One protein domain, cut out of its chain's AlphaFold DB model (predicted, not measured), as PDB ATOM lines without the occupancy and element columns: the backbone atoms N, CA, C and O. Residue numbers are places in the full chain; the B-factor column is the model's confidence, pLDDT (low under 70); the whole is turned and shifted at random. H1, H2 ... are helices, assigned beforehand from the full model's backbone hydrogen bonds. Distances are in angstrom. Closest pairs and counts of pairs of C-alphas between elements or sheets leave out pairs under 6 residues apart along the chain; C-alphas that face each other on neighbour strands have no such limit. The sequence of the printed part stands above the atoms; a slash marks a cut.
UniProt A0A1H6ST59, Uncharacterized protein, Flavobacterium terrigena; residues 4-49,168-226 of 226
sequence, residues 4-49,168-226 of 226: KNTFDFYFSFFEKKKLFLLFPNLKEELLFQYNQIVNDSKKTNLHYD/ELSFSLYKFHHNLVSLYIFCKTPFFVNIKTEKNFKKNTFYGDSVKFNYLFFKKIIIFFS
ATOM      1  N   LYS A   4     438.918 597.472 386.379       93.38
ATOM      2  CA  LYS A   4     438.748 596.017 386.359       93.38
ATOM      3  C   LYS A   4     439.459 595.385 385.162       93.38
ATOM      4  O   LYS A   4     440.196 594.425 385.352       93.38
ATOM      5  N   ASN A   5     439.287 595.923 383.957       92.56
ATOM      6  CA  ASN A   5     439.934 595.384 382.759       92.56
ATOM      7  C   ASN A   5     441.461 595.515 382.848       92.56
ATOM      8  O   ASN A   5     442.191 594.604 382.470       92.56
ATOM      9  N   THR A   6     441.942 596.623 383.411       90.88
ATOM     10  CA  THR A   6     443.343 596.890 383.748       90.88
ATOM     11  C   THR A   6     443.868 595.814 384.681       90.88
ATOM     12  O   THR A   6     444.888 595.185 384.397       90.88
ATOM     13  N   PHE A   7     443.157 595.573 385.784       94.19
ATOM     14  CA  PHE A   7     443.500 594.533 386.743       94.19
ATOM     15  C   PHE A   7     443.572 593.152 386.077       94.19
ATOM     16  O   PHE A   7     444.614 592.497 386.147       94.19
ATOM     17  N   ASP A   8     442.505 592.754 385.380       94.44
ATOM     18  CA  ASP A   8     442.373 591.450 384.727       94.44
ATOM     19  C   ASP A   8     443.466 591.242 383.664       94.44
ATOM     20  O   ASP A   8     444.079 590.171 383.599       94.44
ATOM     21  N   PHE A   9     443.784 592.278 382.877       94.62
ATOM     22  CA  PHE A   9     444.859 592.258 381.886       94.62
ATOM     23  C   PHE A   9     446.222 591.986 382.527       94.62
ATOM     24  O   PHE A   9     446.920 591.049 382.126       94.62
ATOM     25  N   TYR A  10     446.610 592.784 383.530       94.19
ATOM     26  CA  TYR A  10     447.917 592.636 384.168       94.19
ATOM     27  C   TYR A  10     448.030 591.296 384.900       94.19
ATOM     28  O   TYR A  10     449.051 590.624 384.769       94.19
ATOM     29  N   PHE A  11     446.984 590.863 385.609       95.00
ATOM     30  CA  PHE A  11     446.970 589.566 386.292       95.00
ATOM     31  C   PHE A  11     447.122 588.400 385.321       95.00
ATOM     32  O   PHE A  11     447.999 587.559 385.521       95.00
ATOM     33  N   SER A  12     446.339 588.388 384.242       95.38
ATOM     34  CA  SER A  12     446.427 587.352 383.206       95.38
ATOM     35  C   SER A  12     447.817 587.323 382.563       95.38
ATOM     36  O   SER A  12     448.396 586.257 382.339       95.38
ATOM     37  N   PHE A  13     448.402 588.497 382.306       93.81
ATOM     38  CA  PHE A  13     449.764 588.607 381.791       93.81
ATOM     39  C   PHE A  13     450.802 588.048 382.781       93.81
ATOM     40  O   PHE A  13     451.682 587.282 382.379       93.81
ATOM     41  N   PHE A  14     450.698 588.385 384.069       93.62
ATOM     42  CA  PHE A  14     451.602 587.899 385.115       93.62
ATOM     43  C   PHE A  14     451.493 586.387 385.337       93.62
ATOM     44  O   PHE A  14     452.517 585.734 385.552       93.62
ATOM     45  N   GLU A  15     450.294 585.816 385.230       93.38
ATOM     46  CA  GLU A  15     450.076 584.366 385.263       93.38
ATOM     47  C   GLU A  15     450.748 583.669 384.087       93.38
ATOM     48  O   GLU A  15     451.538 582.744 384.291       93.38
ATOM     49  N   LYS A  16     450.513 584.160 382.863       91.75
ATOM     50  CA  LYS A  16     451.142 583.621 381.653       91.75
ATOM     51  C   LYS A  16     452.668 583.663 381.744       91.75
ATOM     52  O   LYS A  16     453.336 582.714 381.353       91.75
ATOM     53  N   LYS A  17     453.210 584.739 382.319       87.75
ATOM     54  CA  LYS A  17     454.647 584.926 382.561       87.75
ATOM     55  C   LYS A  17     455.182 584.238 383.812       87.75
ATOM     56  O   LYS A  17     456.325 584.479 384.194       87.75
ATOM     57  N   LYS A  18     454.372 583.397 384.465       87.62
ATOM     58  CA  LYS A  18     454.739 582.638 385.671       87.62
ATOM     59  C   LYS A  18     455.289 583.524 386.797       87.62
ATOM     60  O   LYS A  18     455.976 583.036 387.695       87.62
ATOM     61  N   LEU A  19     454.963 584.820 386.801       86.12
ATOM     62  CA  LEU A  19     455.489 585.782 387.770       86.12
ATOM     63  C   LEU A  19     455.066 585.400 389.192       86.12
ATOM     64  O   LEU A  19     455.878 585.429 390.113       86.12
ATOM     65  N   PHE A  20     453.816 584.970 389.360       87.06
ATOM     66  CA  PHE A  20     453.277 584.555 390.655       87.06
ATOM     67  C   PHE A  20     453.868 583.243 391.182       87.06
ATOM     68  O   PHE A  20     453.875 583.030 392.389       87.06
ATOM     69  N   LEU A  21     454.430 582.392 390.314       82.56
ATOM     70  CA  LEU A  21     455.206 581.227 390.757       82.56
ATOM     71  C   LEU A  21     456.573 581.653 391.307       82.56
ATOM     72  O   LEU A  21     457.080 581.075 392.264       82.56
ATOM     73  N   LEU A  22     457.174 582.685 390.713       77.88
ATOM     74  CA  LEU A  22     458.495 583.186 391.098       77.88
ATOM     75  C   LEU A  22     458.468 584.082 392.333       77.88
ATOM     76  O   LEU A  22     459.482 584.202 393.033       77.88
ATOM     77  N   PHE A  23     457.338 584.733 392.587       79.75
ATOM     78  CA  PHE A  23     457.093 585.563 393.758       79.75
ATOM     79  C   PHE A  23     455.849 585.044 394.481       79.75
ATOM     80  O   PHE A  23     454.748 585.542 394.230       79.75
ATOM     81  N   PRO A  24     456.028 584.047 395.369       73.56
ATOM     82  CA  PRO A  24     454.953 583.578 396.232       73.56
ATOM     83  C   PRO A  24     454.336 584.763 396.983       73.56
ATOM     84  O   PRO A  24     455.050 585.695 397.346       73.56
ATOM     85  N   ASN A  25     453.020 584.737 397.190       81.06
ATOM     86  CA  ASN A  25     452.210 585.784 397.836       81.06
ATOM     87  C   ASN A  25     451.939 587.049 397.001       81.06
ATOM     88  O   ASN A  25     450.972 587.750 397.288       81.06
ATOM     89  N   LEU A  26     452.685 587.323 395.920       82.94
ATOM     90  CA  LEU A  26     452.475 588.539 395.113       82.94
ATOM     91  C   LEU A  26     451.046 588.632 394.551       82.94
ATOM     92  O   LEU A  26     450.450 589.708 394.532       82.94
ATOM     93  N   LYS A  27     450.486 587.500 394.108       88.94
ATOM     94  CA  LYS A  27     449.116 587.436 393.579       88.94
ATOM     95  C   LYS A  27     448.093 587.870 394.629       88.94
ATOM     96  O   LYS A  27     447.236 588.707 394.351       88.94
ATOM     97  N   GLU A  28     448.200 587.314 395.831       88.06
ATOM     98  CA  GLU A  28     447.292 587.591 396.946       88.06
ATOM     99  C   GLU A  28     447.423 589.039 397.424       88.06
ATOM    100  O   GLU A  28     446.422 589.707 397.667       88.06
ATOM    101  N   GLU A  29     448.645 589.565 397.481       85.50
ATOM    102  CA  GLU A  29     448.907 590.948 397.876       85.50
ATOM    103  C   GLU A  29     448.345 591.970 396.885       85.50
ATOM    104  O   GLU A  29     447.769 592.980 397.300       85.50
ATOM    105  N   LEU A  30     448.512 591.739 395.580       89.88
ATOM    106  CA  LEU A  30     447.950 592.615 394.552       89.88
ATOM    107  C   LEU A  30     446.418 592.545 394.551       89.88
ATOM    108  O   LEU A  30     445.768 593.583 394.433       89.88
ATOM    109  N   LEU A  31     445.843 591.353 394.743       92.00
ATOM    110  CA  LEU A  31     444.395 591.168 394.843       92.00
ATOM    111  C   LEU A  31     443.837 591.881 396.081       92.00
ATOM    112  O   LEU A  31     442.818 592.566 396.007       92.00
ATOM    113  N   PHE A  32     444.531 591.775 397.214       88.81
ATOM    114  CA  PHE A  32     444.178 592.482 398.437       88.81
ATOM    115  C   PHE A  32     444.203 594.004 398.239       88.81
ATOM    116  O   PHE A  32     443.237 594.676 398.598       88.81
ATOM    117  N   GLN A  33     445.263 594.550 397.629       89.31
ATOM    118  CA  GLN A  33     445.369 595.987 397.337       89.31
ATOM    119  C   GLN A  33     444.249 596.469 396.407       89.31
ATOM    120  O   GLN A  33     443.621 597.488 396.687       89.31
ATOM    121  N   TYR A  34     443.959 595.718 395.344       92.94
ATOM    122  CA  TYR A  34     442.856 596.021 394.436       92.94
ATOM    123  C   TYR A  34     441.509 596.068 395.171       92.94
ATOM    124  O   TYR A  34     440.774 597.048 395.065       92.94
ATOM    125  N   ASN A  35     441.213 595.052 395.986       92.00
ATOM    126  CA  ASN A  35     439.966 594.991 396.747       92.00
ATOM    127  C   ASN A  35     439.839 596.142 397.756       92.00
ATOM    128  O   ASN A  35     438.744 596.675 397.933       92.00
ATOM    129  N   GLN A  36     440.941 596.551 398.395       90.25
ATOM    130  CA  GLN A  36     440.950 597.738 399.254       90.25
ATOM    131  C   GLN A  36     440.591 598.997 398.465       90.25
ATOM    132  O   GLN A  36     439.658 599.691 398.848       90.25
ATOM    133  N   ILE A  37     441.239 599.233 397.323       91.12
ATOM    134  CA  ILE A  37     440.971 600.395 396.464       91.12
ATOM    135  C   ILE A  37     439.506 600.429 396.007       91.12
ATOM    136  O   ILE A  37     438.855 601.469 396.095       91.12
ATOM    137  N   VAL A  38     438.957 599.292 395.571       91.00
ATOM    138  CA  VAL A  38     437.539 599.182 395.191       91.00
ATOM    139  C   VAL A  38     436.628 599.521 396.368       91.00
ATOM    140  O   VAL A  38     435.685 600.293 396.206       91.00
ATOM    141  N   ASN A  39     436.906 598.991 397.555       89.50
ATOM    142  CA  ASN A  39     436.091 599.262 398.735       89.50
ATOM    143  C   ASN A  39     436.180 600.723 399.185       89.50
ATOM    144  O   ASN A  39     435.150 601.331 399.477       89.50
ATOM    145  N   ASP A  40     437.378 601.296 399.208       86.56
ATOM    146  CA  ASP A  40     437.599 602.680 399.614       86.56
ATOM    147  C   ASP A  40     436.939 603.636 398.618       86.56
ATOM    148  O   ASP A  40     436.218 604.544 399.030       86.56
ATOM    149  N   SER A  41     437.035 603.364 397.312       85.38
ATOM    150  CA  SER A  41     436.350 604.157 396.282       85.38
ATOM    151  C   SER A  41     434.827 604.214 396.464       85.38
ATOM    152  O   SER A  41     434.227 605.258 396.230       85.38
ATOM    153  N   LYS A  42     434.201 603.130 396.950       83.38
ATOM    154  CA  LYS A  42     432.754 603.071 397.234       83.38
ATOM    155  C   LYS A  42     432.368 603.824 398.506       83.38
ATOM    156  O   LYS A  42     431.271 604.361 398.589       83.38
ATOM    157  N   LYS A  43     433.247 603.822 399.512       77.56
ATOM    158  CA  LYS A  43     433.037 604.504 400.802       77.56
ATOM    159  C   LYS A  43     433.265 606.005 400.726       77.56
ATOM    160  O   LYS A  43     432.827 606.734 401.614       77.56
ATOM    161  N   THR A  44     433.987 606.459 399.710       67.06
ATOM    162  CA  THR A  44     434.363 607.858 399.581       67.06
ATOM    163  C   THR A  44     433.154 608.686 399.137       67.06
ATOM    164  O   THR A  44     432.982 608.978 397.958       67.06
ATOM    165  N   ASN A  45     432.304 609.082 400.089       52.00
ATOM    166  CA  ASN A  45     431.391 610.204 399.888       52.00
ATOM    167  C   ASN A  45     432.250 611.455 399.655       52.00
ATOM    168  O   ASN A  45     433.157 611.739 400.432       52.00
ATOM    169  N   LEU A  46     431.983 612.175 398.567       52.22
ATOM    170  CA  LEU A  46     432.770 613.275 397.988       52.22
ATOM    171  C   LEU A  46     432.928 614.543 398.868       52.22
ATOM    172  O   LEU A  46     433.128 615.632 398.336       52.22
ATOM    173  N   HIS A  47     432.889 614.438 400.196       45.50
ATOM    174  CA  HIS A  47     433.223 615.524 401.115       45.50
ATOM    175  C   HIS A  47     434.650 615.381 401.637       45.50
ATOM    176  O   HIS A  47     434.897 614.953 402.760       45.50
ATOM    177  N   TYR A  48     435.604 615.791 400.805       51.53
ATOM    178  CA  TYR A  48     436.901 616.232 401.301       51.53
ATOM    179  C   TYR A  48     436.971 617.754 401.196       51.53
ATOM    180  O   TYR A  48     436.858 618.297 400.096       51.53
ATOM    181  N   ASP A  49     437.203 618.414 402.333       46.34
ATOM    182  CA  ASP A  49     437.457 619.855 402.492       46.34
ATOM    183  C   ASP A  49     438.799 620.285 401.864       46.34
ATOM    184  O   ASP A  49     439.687 620.863 402.494       46.34
ATOM    185  N   GLU A 168     444.370 609.950 400.188       85.69
ATOM    186  CA  GLU A 168     444.736 608.541 400.392       85.69
ATOM    187  C   GLU A 168     444.292 607.633 399.240       85.69
ATOM    188  O   GLU A 168     445.075 606.794 398.791       85.69
ATOM    189  N   LEU A 169     443.078 607.830 398.714       89.12
ATOM    190  CA  LEU A 169     442.562 607.046 397.592       89.12
ATOM    191  C   LEU A 169     443.359 607.306 396.305       89.12
ATOM    192  O   LEU A 169     443.808 606.362 395.660       89.12
ATOM    193  N   SER A 170     443.595 608.575 395.962       90.31
ATOM    194  CA  SER A 170     444.360 608.980 394.772       90.31
ATOM    195  C   SER A 170     445.783 608.445 394.831       90.31
ATOM    196  O   SER A 170     446.289 607.911 393.846       90.31
ATOM    197  N   PHE A 171     446.423 608.533 396.002       88.81
ATOM    198  CA  PHE A 171     447.756 607.978 396.184       88.81
ATOM    199  C   PHE A 171     447.752 606.446 396.116       88.81
ATOM    200  O   PHE A 171     448.667 605.861 395.540       88.81
ATOM    201  N   SER A 172     446.725 605.780 396.650       88.56
ATOM    202  CA  SER A 172     446.591 604.321 396.561       88.56
ATOM    203  C   SER A 172     446.423 603.854 395.116       88.56
ATOM    204  O   SER A 172     447.103 602.917 394.702       88.56
ATOM    205  N   LEU A 173     445.606 604.554 394.325       90.38
ATOM    206  CA  LEU A 173     445.441 604.322 392.888       90.38
ATOM    207  C   LEU A 173     446.739 604.544 392.115       90.38
ATOM    208  O   LEU A 173     447.179 603.669 391.371       90.38
ATOM    209  N   TYR A 174     447.389 605.685 392.346       88.31
ATOM    210  CA  TYR A 174     448.687 606.018 391.767       88.31
ATOM    211  C   TYR A 174     449.732 604.933 392.028       88.31
ATOM    212  O   TYR A 174     450.382 604.428 391.110       88.31
ATOM    213  N   LYS A 175     449.864 604.557 393.301       86.75
ATOM    214  CA  LYS A 175     450.780 603.526 393.769       86.75
ATOM    215  C   LYS A 175     450.464 602.187 393.106       86.75
ATOM    216  O   LYS A 175     451.371 601.515 392.626       86.75
ATOM    217  N   PHE A 176     449.194 601.797 393.070       89.38
ATOM    218  CA  PHE A 176     448.769 600.534 392.485       89.38
ATOM    219  C   PHE A 176     449.089 600.461 390.990       89.38
ATOM    220  O   PHE A 176     449.755 599.517 390.564       89.38
ATOM    221  N   HIS A 177     448.725 601.488 390.218       88.56
ATOM    222  CA  HIS A 177     449.027 601.539 388.788       88.56
ATOM    223  C   HIS A 177     450.539 601.518 388.527       88.56
ATOM    224  O   HIS A 177     451.008 600.721 387.714       88.56
ATOM    225  N   HIS A 178     451.325 602.299 389.281       85.94
ATOM    226  CA  HIS A 178     452.788 602.265 389.184       85.94
ATOM    227  C   HIS A 178     453.354 600.846 389.343       85.94
ATOM    228  O   HIS A 178     454.285 600.466 388.633       85.94
ATOM    229  N   ASN A 179     452.801 600.053 390.260       86.50
ATOM    230  CA  ASN A 179     453.304 598.710 390.542       86.50
ATOM    231  C   ASN A 179     452.976 597.727 389.442       86.50
ATOM    232  O   ASN A 179     453.844 596.945 389.063       86.50
ATOM    233  N   LEU A 180     451.753 597.789 388.915       89.69
ATOM    234  CA  LEU A 180     451.362 596.976 387.771       89.69
ATOM    235  C   LEU A 180     452.278 597.265 386.576       89.69
ATOM    236  O   LEU A 180     452.873 596.338 386.027       89.69
ATOM    237  N   VAL A 181     452.496 598.543 386.253       85.44
ATOM    238  CA  VAL A 181     453.403 598.955 385.168       85.44
ATOM    239  C   VAL A 181     454.840 598.507 385.441       85.44
ATOM    240  O   VAL A 181     455.492 597.943 384.566       85.44
ATOM    241  N   SER A 182     455.338 598.674 386.666       83.44
ATOM    242  CA  SER A 182     456.709 598.282 387.028       83.44
ATOM    243  C   SER A 182     456.938 596.775 386.902       83.44
ATOM    244  O   SER A 182     457.957 596.340 386.364       83.44
ATOM    245  N   LEU A 183     455.987 595.960 387.367       86.25
ATOM    246  CA  LEU A 183     456.041 594.501 387.238       86.25
ATOM    247  C   LEU A 183     455.922 594.063 385.775       86.25
ATOM    248  O   LEU A 183     456.597 593.131 385.342       86.25
ATOM    249  N   TYR A 184     455.108 594.761 384.988       86.69
ATOM    250  CA  TYR A 184     454.988 594.523 383.558       86.69
ATOM    251  C   TYR A 184     456.284 594.820 382.803       86.69
ATOM    252  O   TYR A 184     456.760 593.971 382.047       86.69
ATOM    253  N   ILE A 185     456.904 595.973 383.065       82.25
ATOM    254  CA  ILE A 185     458.224 596.325 382.533       82.25
ATOM    255  C   ILE A 185     459.254 595.284 382.973       82.25
ATOM    256  O   ILE A 185     460.040 594.821 382.148       82.25
ATOM    257  N   PHE A 186     459.225 594.847 384.235       80.06
ATOM    258  CA  PHE A 186     460.111 593.794 384.733       80.06
ATOM    259  C   PHE A 186     459.986 592.489 383.932       80.06
ATOM    260  O   PHE A 186     461.007 591.918 383.545       80.06
ATOM    261  N   CYS A 187     458.760 592.058 383.628       82.94
ATOM    262  CA  CYS A 187     458.489 590.869 382.820       82.94
ATOM    263  C   CYS A 187     458.864 591.025 381.336       82.94
ATOM    264  O   CYS A 187     459.118 590.023 380.670       82.94
ATOM    265  N   LYS A 188     458.870 592.253 380.801       81.00
ATOM    266  CA  LYS A 188     459.189 592.539 379.390       81.00
ATOM    267  C   LYS A 188     460.660 592.851 379.123       81.00
ATOM    268  O   LYS A 188     461.136 592.617 378.016       81.00
ATOM    269  N   THR A 189     461.370 593.413 380.096       69.75
ATOM    270  CA  THR A 189     462.718 593.953 379.879       69.75
ATOM    271  C   THR A 189     463.768 592.838 379.914       69.75
ATOM    272  O   THR A 189     463.853 592.133 380.929       69.75
ATOM    273  N   PRO A 190     464.628 592.703 378.884       61.59
ATOM    274  CA  PRO A 190     465.665 591.672 378.831       61.59
ATOM    275  C   PRO A 190     466.695 591.767 379.979       61.59
ATOM    276  O   PRO A 190     466.674 592.668 380.825       61.59
ATOM    277  N   PHE A 191     467.575 590.765 380.040       56.28
ATOM    278  CA  PHE A 191     468.402 590.360 381.188       56.28
ATOM    279  C   PHE A 191     469.221 591.439 381.914       56.28
ATOM    280  O   PHE A 191     469.521 591.258 383.092       56.28
ATOM    281  N   PHE A 192     469.550 592.561 381.274       48.25
ATOM    282  CA  PHE A 192     470.586 593.485 381.755       48.25
ATOM    283  C   PHE A 192     470.101 594.650 382.634       48.25
ATOM    284  O   PHE A 192     470.915 595.457 383.074       48.25
ATOM    285  N   VAL A 193     468.803 594.750 382.940       45.16
ATOM    286  CA  VAL A 193     468.285 595.842 383.788       45.16
ATOM    287  C   VAL A 193     468.104 595.386 385.237       45.16
ATOM    288  O   VAL A 193     467.246 594.547 385.534       45.16
ATOM    289  N   ASN A 194     468.914 595.976 386.126       39.69
ATOM    290  CA  ASN A 194     468.815 595.884 387.585       39.69
ATOM    291  C   ASN A 194     467.541 596.591 388.064       39.69
ATOM    292  O   ASN A 194     467.531 597.798 388.293       39.69
ATOM    293  N   ILE A 195     466.462 595.838 388.241       43.41
ATOM    294  CA  ILE A 195     465.258 596.334 388.910       43.41
ATOM    295  C   ILE A 195     465.356 595.886 390.359       43.41
ATOM    296  O   ILE A 195     465.538 594.712 390.636       43.41
ATOM    297  N   LYS A 196     465.295 596.813 391.305       36.00
ATOM    298  CA  LYS A 196     465.443 596.530 392.731       36.00
ATOM    299  C   LYS A 196     464.035 596.273 393.349       36.00
ATOM    300  O   LYS A 196     463.212 597.150 393.132       36.00
ATOM    301  N   THR A 197     463.793 595.162 394.100       41.81
ATOM    302  CA  THR A 197     462.788 594.874 395.194       41.81
ATOM    303  C   THR A 197     462.961 593.555 396.040       41.81
ATOM    304  O   THR A 197     462.848 592.471 395.510       41.81
ATOM    305  N   GLU A 198     463.095 593.526 397.373       41.94
ATOM    306  CA  GLU A 198     463.322 592.268 398.152       41.94
ATOM    307  C   GLU A 198     462.046 591.642 398.749       41.94
ATOM    308  O   GLU A 198     460.944 592.139 398.553       41.94
ATOM    309  N   LYS A 199     462.211 590.495 399.424       38.38
ATOM    310  CA  LYS A 199     461.424 589.258 399.259       38.38
ATOM    311  C   LYS A 199     460.132 589.042 400.066       38.38
ATOM    312  O   LYS A 199     459.575 587.972 399.889       38.38
ATOM    313  N   ASN A 200     459.622 589.951 400.892       44.34
ATOM    314  CA  ASN A 200     458.365 589.719 401.633       44.34
ATOM    315  C   ASN A 200     457.654 591.056 401.863       44.34
ATOM    316  O   ASN A 200     458.172 591.922 402.568       44.34
ATOM    317  N   PHE A 201     456.507 591.283 401.236       48.28
ATOM    318  CA  PHE A 201     455.985 592.634 401.082       48.28
ATOM    319  C   PHE A 201     455.026 593.061 402.207       48.28
ATOM    320  O   PHE A 201     453.843 592.742 402.232       48.28
ATOM    321  N   LYS A 202     455.550 593.926 403.085       41.94
ATOM    322  CA  LYS A 202     454.988 595.185 403.644       41.94
ATOM    323  C   LYS A 202     456.188 595.953 404.239       41.94
ATOM    324  O   LYS A 202     457.128 595.331 404.698       41.94
ATOM    325  N   LYS A 203     456.308 597.284 404.214       41.50
ATOM    326  CA  LYS A 203     455.293 598.347 404.211       41.50
ATOM    327  C   LYS A 203     455.613 599.387 403.107       41.50
ATOM    328  O   LYS A 203     456.754 599.818 402.995       41.50
ATOM    329  N   ASN A 204     454.589 599.780 402.325       45.00
ATOM    330  CA  ASN A 204     454.576 600.628 401.094       45.00
ATOM    331  C   ASN A 204     454.750 599.918 399.726       45.00
ATOM    332  O   ASN A 204     455.197 600.506 398.755       45.00
ATOM    333  N   THR A 205     454.284 598.679 399.636       49.50
ATOM    334  CA  THR A 205     454.450 597.629 398.601       49.50
ATOM    335  C   THR A 205     453.758 597.828 397.240       49.50
ATOM    336  O   THR A 205     452.773 597.174 396.935       49.50
ATOM    337  N   PHE A 206     454.125 598.719 396.346       55.34
ATOM    338  CA  PHE A 206     455.438 599.198 395.980       55.34
ATOM    339  C   PHE A 206     455.325 600.634 395.421       55.34
ATOM    340  O   PHE A 206     454.222 601.078 395.123       55.34
ATOM    341  N   TYR A 207     456.418 601.394 395.374       50.28
ATOM    342  CA  TYR A 207     456.585 602.680 394.674       50.28
ATOM    343  C   TYR A 207     458.071 603.076 394.798       50.28
ATOM    344  O   TYR A 207     458.569 603.175 395.918       50.28
ATOM    345  N   GLY A 208     458.827 603.168 393.693       50.16
ATOM    346  CA  GLY A 208     460.276 602.868 393.703       50.16
ATOM    347  C   GLY A 208     461.285 604.022 393.841       50.16
ATOM    348  O   GLY A 208     461.285 604.918 393.003       50.16
ATOM    349  N   ASP A 209     462.174 603.894 394.843       45.75
ATOM    350  CA  ASP A 209     463.659 603.995 394.755       45.75
ATOM    351  C   ASP A 209     464.403 603.127 395.817       45.75
ATOM    352  O   ASP A 209     465.635 603.084 395.852       45.75
ATOM    353  N   SER A 210     463.702 602.372 396.681       44.56
ATOM    354  CA  SER A 210     464.290 601.875 397.943       44.56
ATOM    355  C   SER A 210     464.133 600.385 398.284       44.56
ATOM    356  O   SER A 210     464.400 599.998 399.416       44.56
ATOM    357  N   VAL A 211     463.787 599.496 397.358       43.81
ATOM    358  CA  VAL A 211     463.656 598.051 397.674       43.81
ATOM    359  C   VAL A 211     464.497 597.264 396.676       43.81
ATOM    360  O   VAL A 211     464.431 597.702 395.554       43.81
ATOM    361  N   LYS A 212     465.247 596.181 397.002       43.69
ATOM    362  CA  LYS A 212     466.257 595.457 396.145       43.69
ATOM    363  C   LYS A 212     465.966 593.968 395.880       43.69
ATOM    364  O   LYS A 212     465.802 593.257 396.835       43.69
ATOM    365  N   PHE A 213     465.908 593.452 394.639       45.72
ATOM    366  CA  PHE A 213     465.429 592.077 394.348       45.72
ATOM    367  C   PHE A 213     466.631 591.131 394.299       45.72
ATOM    368  O   PHE A 213     467.532 591.318 393.486       45.72
ATOM    369  N   ASN A 214     466.617 590.075 395.117       42.81
ATOM    370  CA  ASN A 214     467.650 589.037 395.094       42.81
ATOM    371  C   ASN A 214     467.399 588.007 393.989       42.81
ATOM    372  O   ASN A 214     466.268 587.547 393.804       42.81
ATOM    373  N   TYR A 215     468.473 587.589 393.313       55.84
ATOM    374  CA  TYR A 215     468.460 586.554 392.267       55.84
ATOM    375  C   TYR A 215     467.554 586.877 391.060       55.84
ATOM    376  O   TYR A 215     467.052 585.968 390.396       55.84
ATOM    377  N   LEU A 216     467.357 588.170 390.756       60.50
ATOM    378  CA  LEU A 216     466.613 588.661 389.582       60.50
ATOM    379  C   LEU A 216     467.004 587.960 388.295       60.50
ATOM    380  O   LEU A 216     466.141 587.671 387.477       60.50
ATOM    381  N   PHE A 217     468.302 587.714 388.134       60.78
ATOM    382  CA  PHE A 217     468.863 587.097 386.949       60.78
ATOM    383  C   PHE A 217     468.206 585.738 386.671       60.78
ATOM    384  O   PHE A 217     467.567 585.570 385.637       60.78
ATOM    385  N   PHE A 218     468.245 584.814 387.636       61.66
ATOM    386  CA  PHE A 218     467.643 583.485 387.499       61.66
ATOM    387  C   PHE A 218     466.121 583.538 387.350       61.66
ATOM    388  O   PHE A 218     465.548 582.800 386.552       61.66
ATOM    389  N   LYS A 219     465.452 584.445 388.070       64.38
ATOM    390  CA  LYS A 219     464.001 584.621 387.931       64.38
ATOM    391  C   LYS A 219     463.622 585.150 386.545       64.38
ATOM    392  O   LYS A 219     462.669 584.652 385.959       64.38
ATOM    393  N   LYS A 220     464.390 586.091 385.983       65.25
ATOM    394  CA  LYS A 220     464.206 586.578 384.608       65.25
ATOM    395  C   LYS A 220     464.430 585.479 383.572       65.25
ATOM    396  O   LYS A 220     463.689 585.463 382.596       65.25
ATOM    397  N   ILE A 221     465.372 584.549 383.794       65.69
ATOM    398  CA  ILE A 221     465.543 583.371 382.920       65.69
ATOM    399  C   ILE A 221     464.216 582.629 382.816       65.69
ATOM    400  O   ILE A 221     463.695 582.431 381.723       65.69
ATOM    401  N   ILE A 222     463.626 582.297 383.960       66.94
ATOM    402  CA  ILE A 222     462.387 581.522 384.002       66.94
ATOM    403  C   ILE A 222     461.223 582.276 383.334       66.94
ATOM    404  O   ILE A 222     460.461 581.649 382.608       66.94
ATOM    405  N   ILE A 223     461.119 583.602 383.517       70.88
ATOM    406  CA  ILE A 223     460.082 584.440 382.872       70.88
ATOM    407  C   ILE A 223     460.258 584.508 381.352       70.88
ATOM    408  O   ILE A 223     459.278 584.505 380.608       70.88
ATOM    409  N   PHE A 224     461.497 584.625 380.874       68.06
ATOM    410  CA  PHE A 224     461.769 584.799 379.447       68.06
ATOM    411  C   PHE A 224     461.479 583.524 378.648       68.06
ATOM    412  O   PHE A 224     460.955 583.603 377.541       68.06
ATOM    413  N   PHE A 225     461.758 582.356 379.233       67.00
ATOM    414  CA  PHE A 225     461.466 581.048 378.637       67.00
ATOM    415  C   PHE A 225     460.036 580.539 378.926       67.00
ATOM    416  O   PHE A 225     459.731 579.379 378.646       67.00
ATOM    417  N   SER A 226     459.159 581.390 379.477       59.75
ATOM    418  CA  SER A 226     457.726 581.127 379.701       59.75
ATOM    419  C   SER A 226     456.819 582.024 378.864       59.75
ATOM    420  O   SER A 226     455.814 581.496 378.352       59.75
TER     421      SER A 226
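Overview. This is residues 4 to 49 and 168 to 226 of the 226 residues of an uncharacterized protein of Flavobacterium terrigena (UniProt A0A1H6ST59). Three long helices, H1, H3 and H4, stand side by side as an up-and-down bundle, each running against the one before it in the chain; their centres make a triangle. The short helix H5 lies across one end of this bundle, with the single-turn H2 at the same end, while the long link at residues 189 to 215 folds back along H4 and residues 44 to 49 trail away at the other end. The printed part has 105 residues with five named helices, H1 to H5 in order, and no named strand; the class is all helix. It is compact, with a radius of gyration of the C-alphas of 14.9 A, and elongated, spanning 49 by 28 by 20 A.

Arrangement. H4, residues 168 to 188, is the hub and touches three helices. With residues 169 to 176 alone it touches residues 33 to 41 of H3, residues 26 to 43, at a shallow tilt of 28 degrees, opposite ways; the closest C-alphas, of Ile 37 and Ser 172, are 6.9 A apart. With residues 180 to 187 alone it touches residues 10 to 14 of H1, residues 4 to 16, at a shallow tilt of 31 degrees, the same way; the closest C-alphas, of Tyr 10 and Leu 180, are 6.6 A apart. H1 and H3 are close but not clearly touching, at 3 degrees and opposite ways; their closest C-alphas, of Phe 7 and Tyr 34, are 7.9 A apart. H4 only just touches H5, residues 216 to 224, with 3 pairs of C-alphas within 8 A, about perpendicular at 75 degrees; the closest C-alphas, of Cys 187 and Ile 223, are 6.6 A apart. H2, residues 19 to 22, touches no helix, but its Leu 22 has its C-alpha 6.5 A from that of Lys 219 in H5, the closest pair. H5 is apart from H1 and from H3. Every O i to N i+4 pair is within hydrogen-bond range in H1, H3, H4 and H5; H2 is too short for such a pair.

Along the chain. H4 is 30.1 A from first to last C-alpha, beginning at C-alpha 168 (444.736, 608.541, 400.392). H3 measures 25.8 A and H1, which begins at C-alpha 4 (438.748, 596.017, 386.359), 18.1 A. H5 measures 11.9 A and ends at C-alpha 224 (461.769, 584.799, 379.447); H2 measures 5.2 A.

Size, cuts and confidence. The C-alphas farthest apart, of Asp 49 and Phe 225, are 51.5 A apart. Residues 50 to 167 are not printed; C-alphas 49 and 168 are 13.6 A apart across the cut. The links H1 to H2 and H2 to H3 are tight, and H4 to H5 is long. Mean pLDDT of the printed part is 72.9, with residues 44 to 49, 189 to 222 and 224 to 226 under 70.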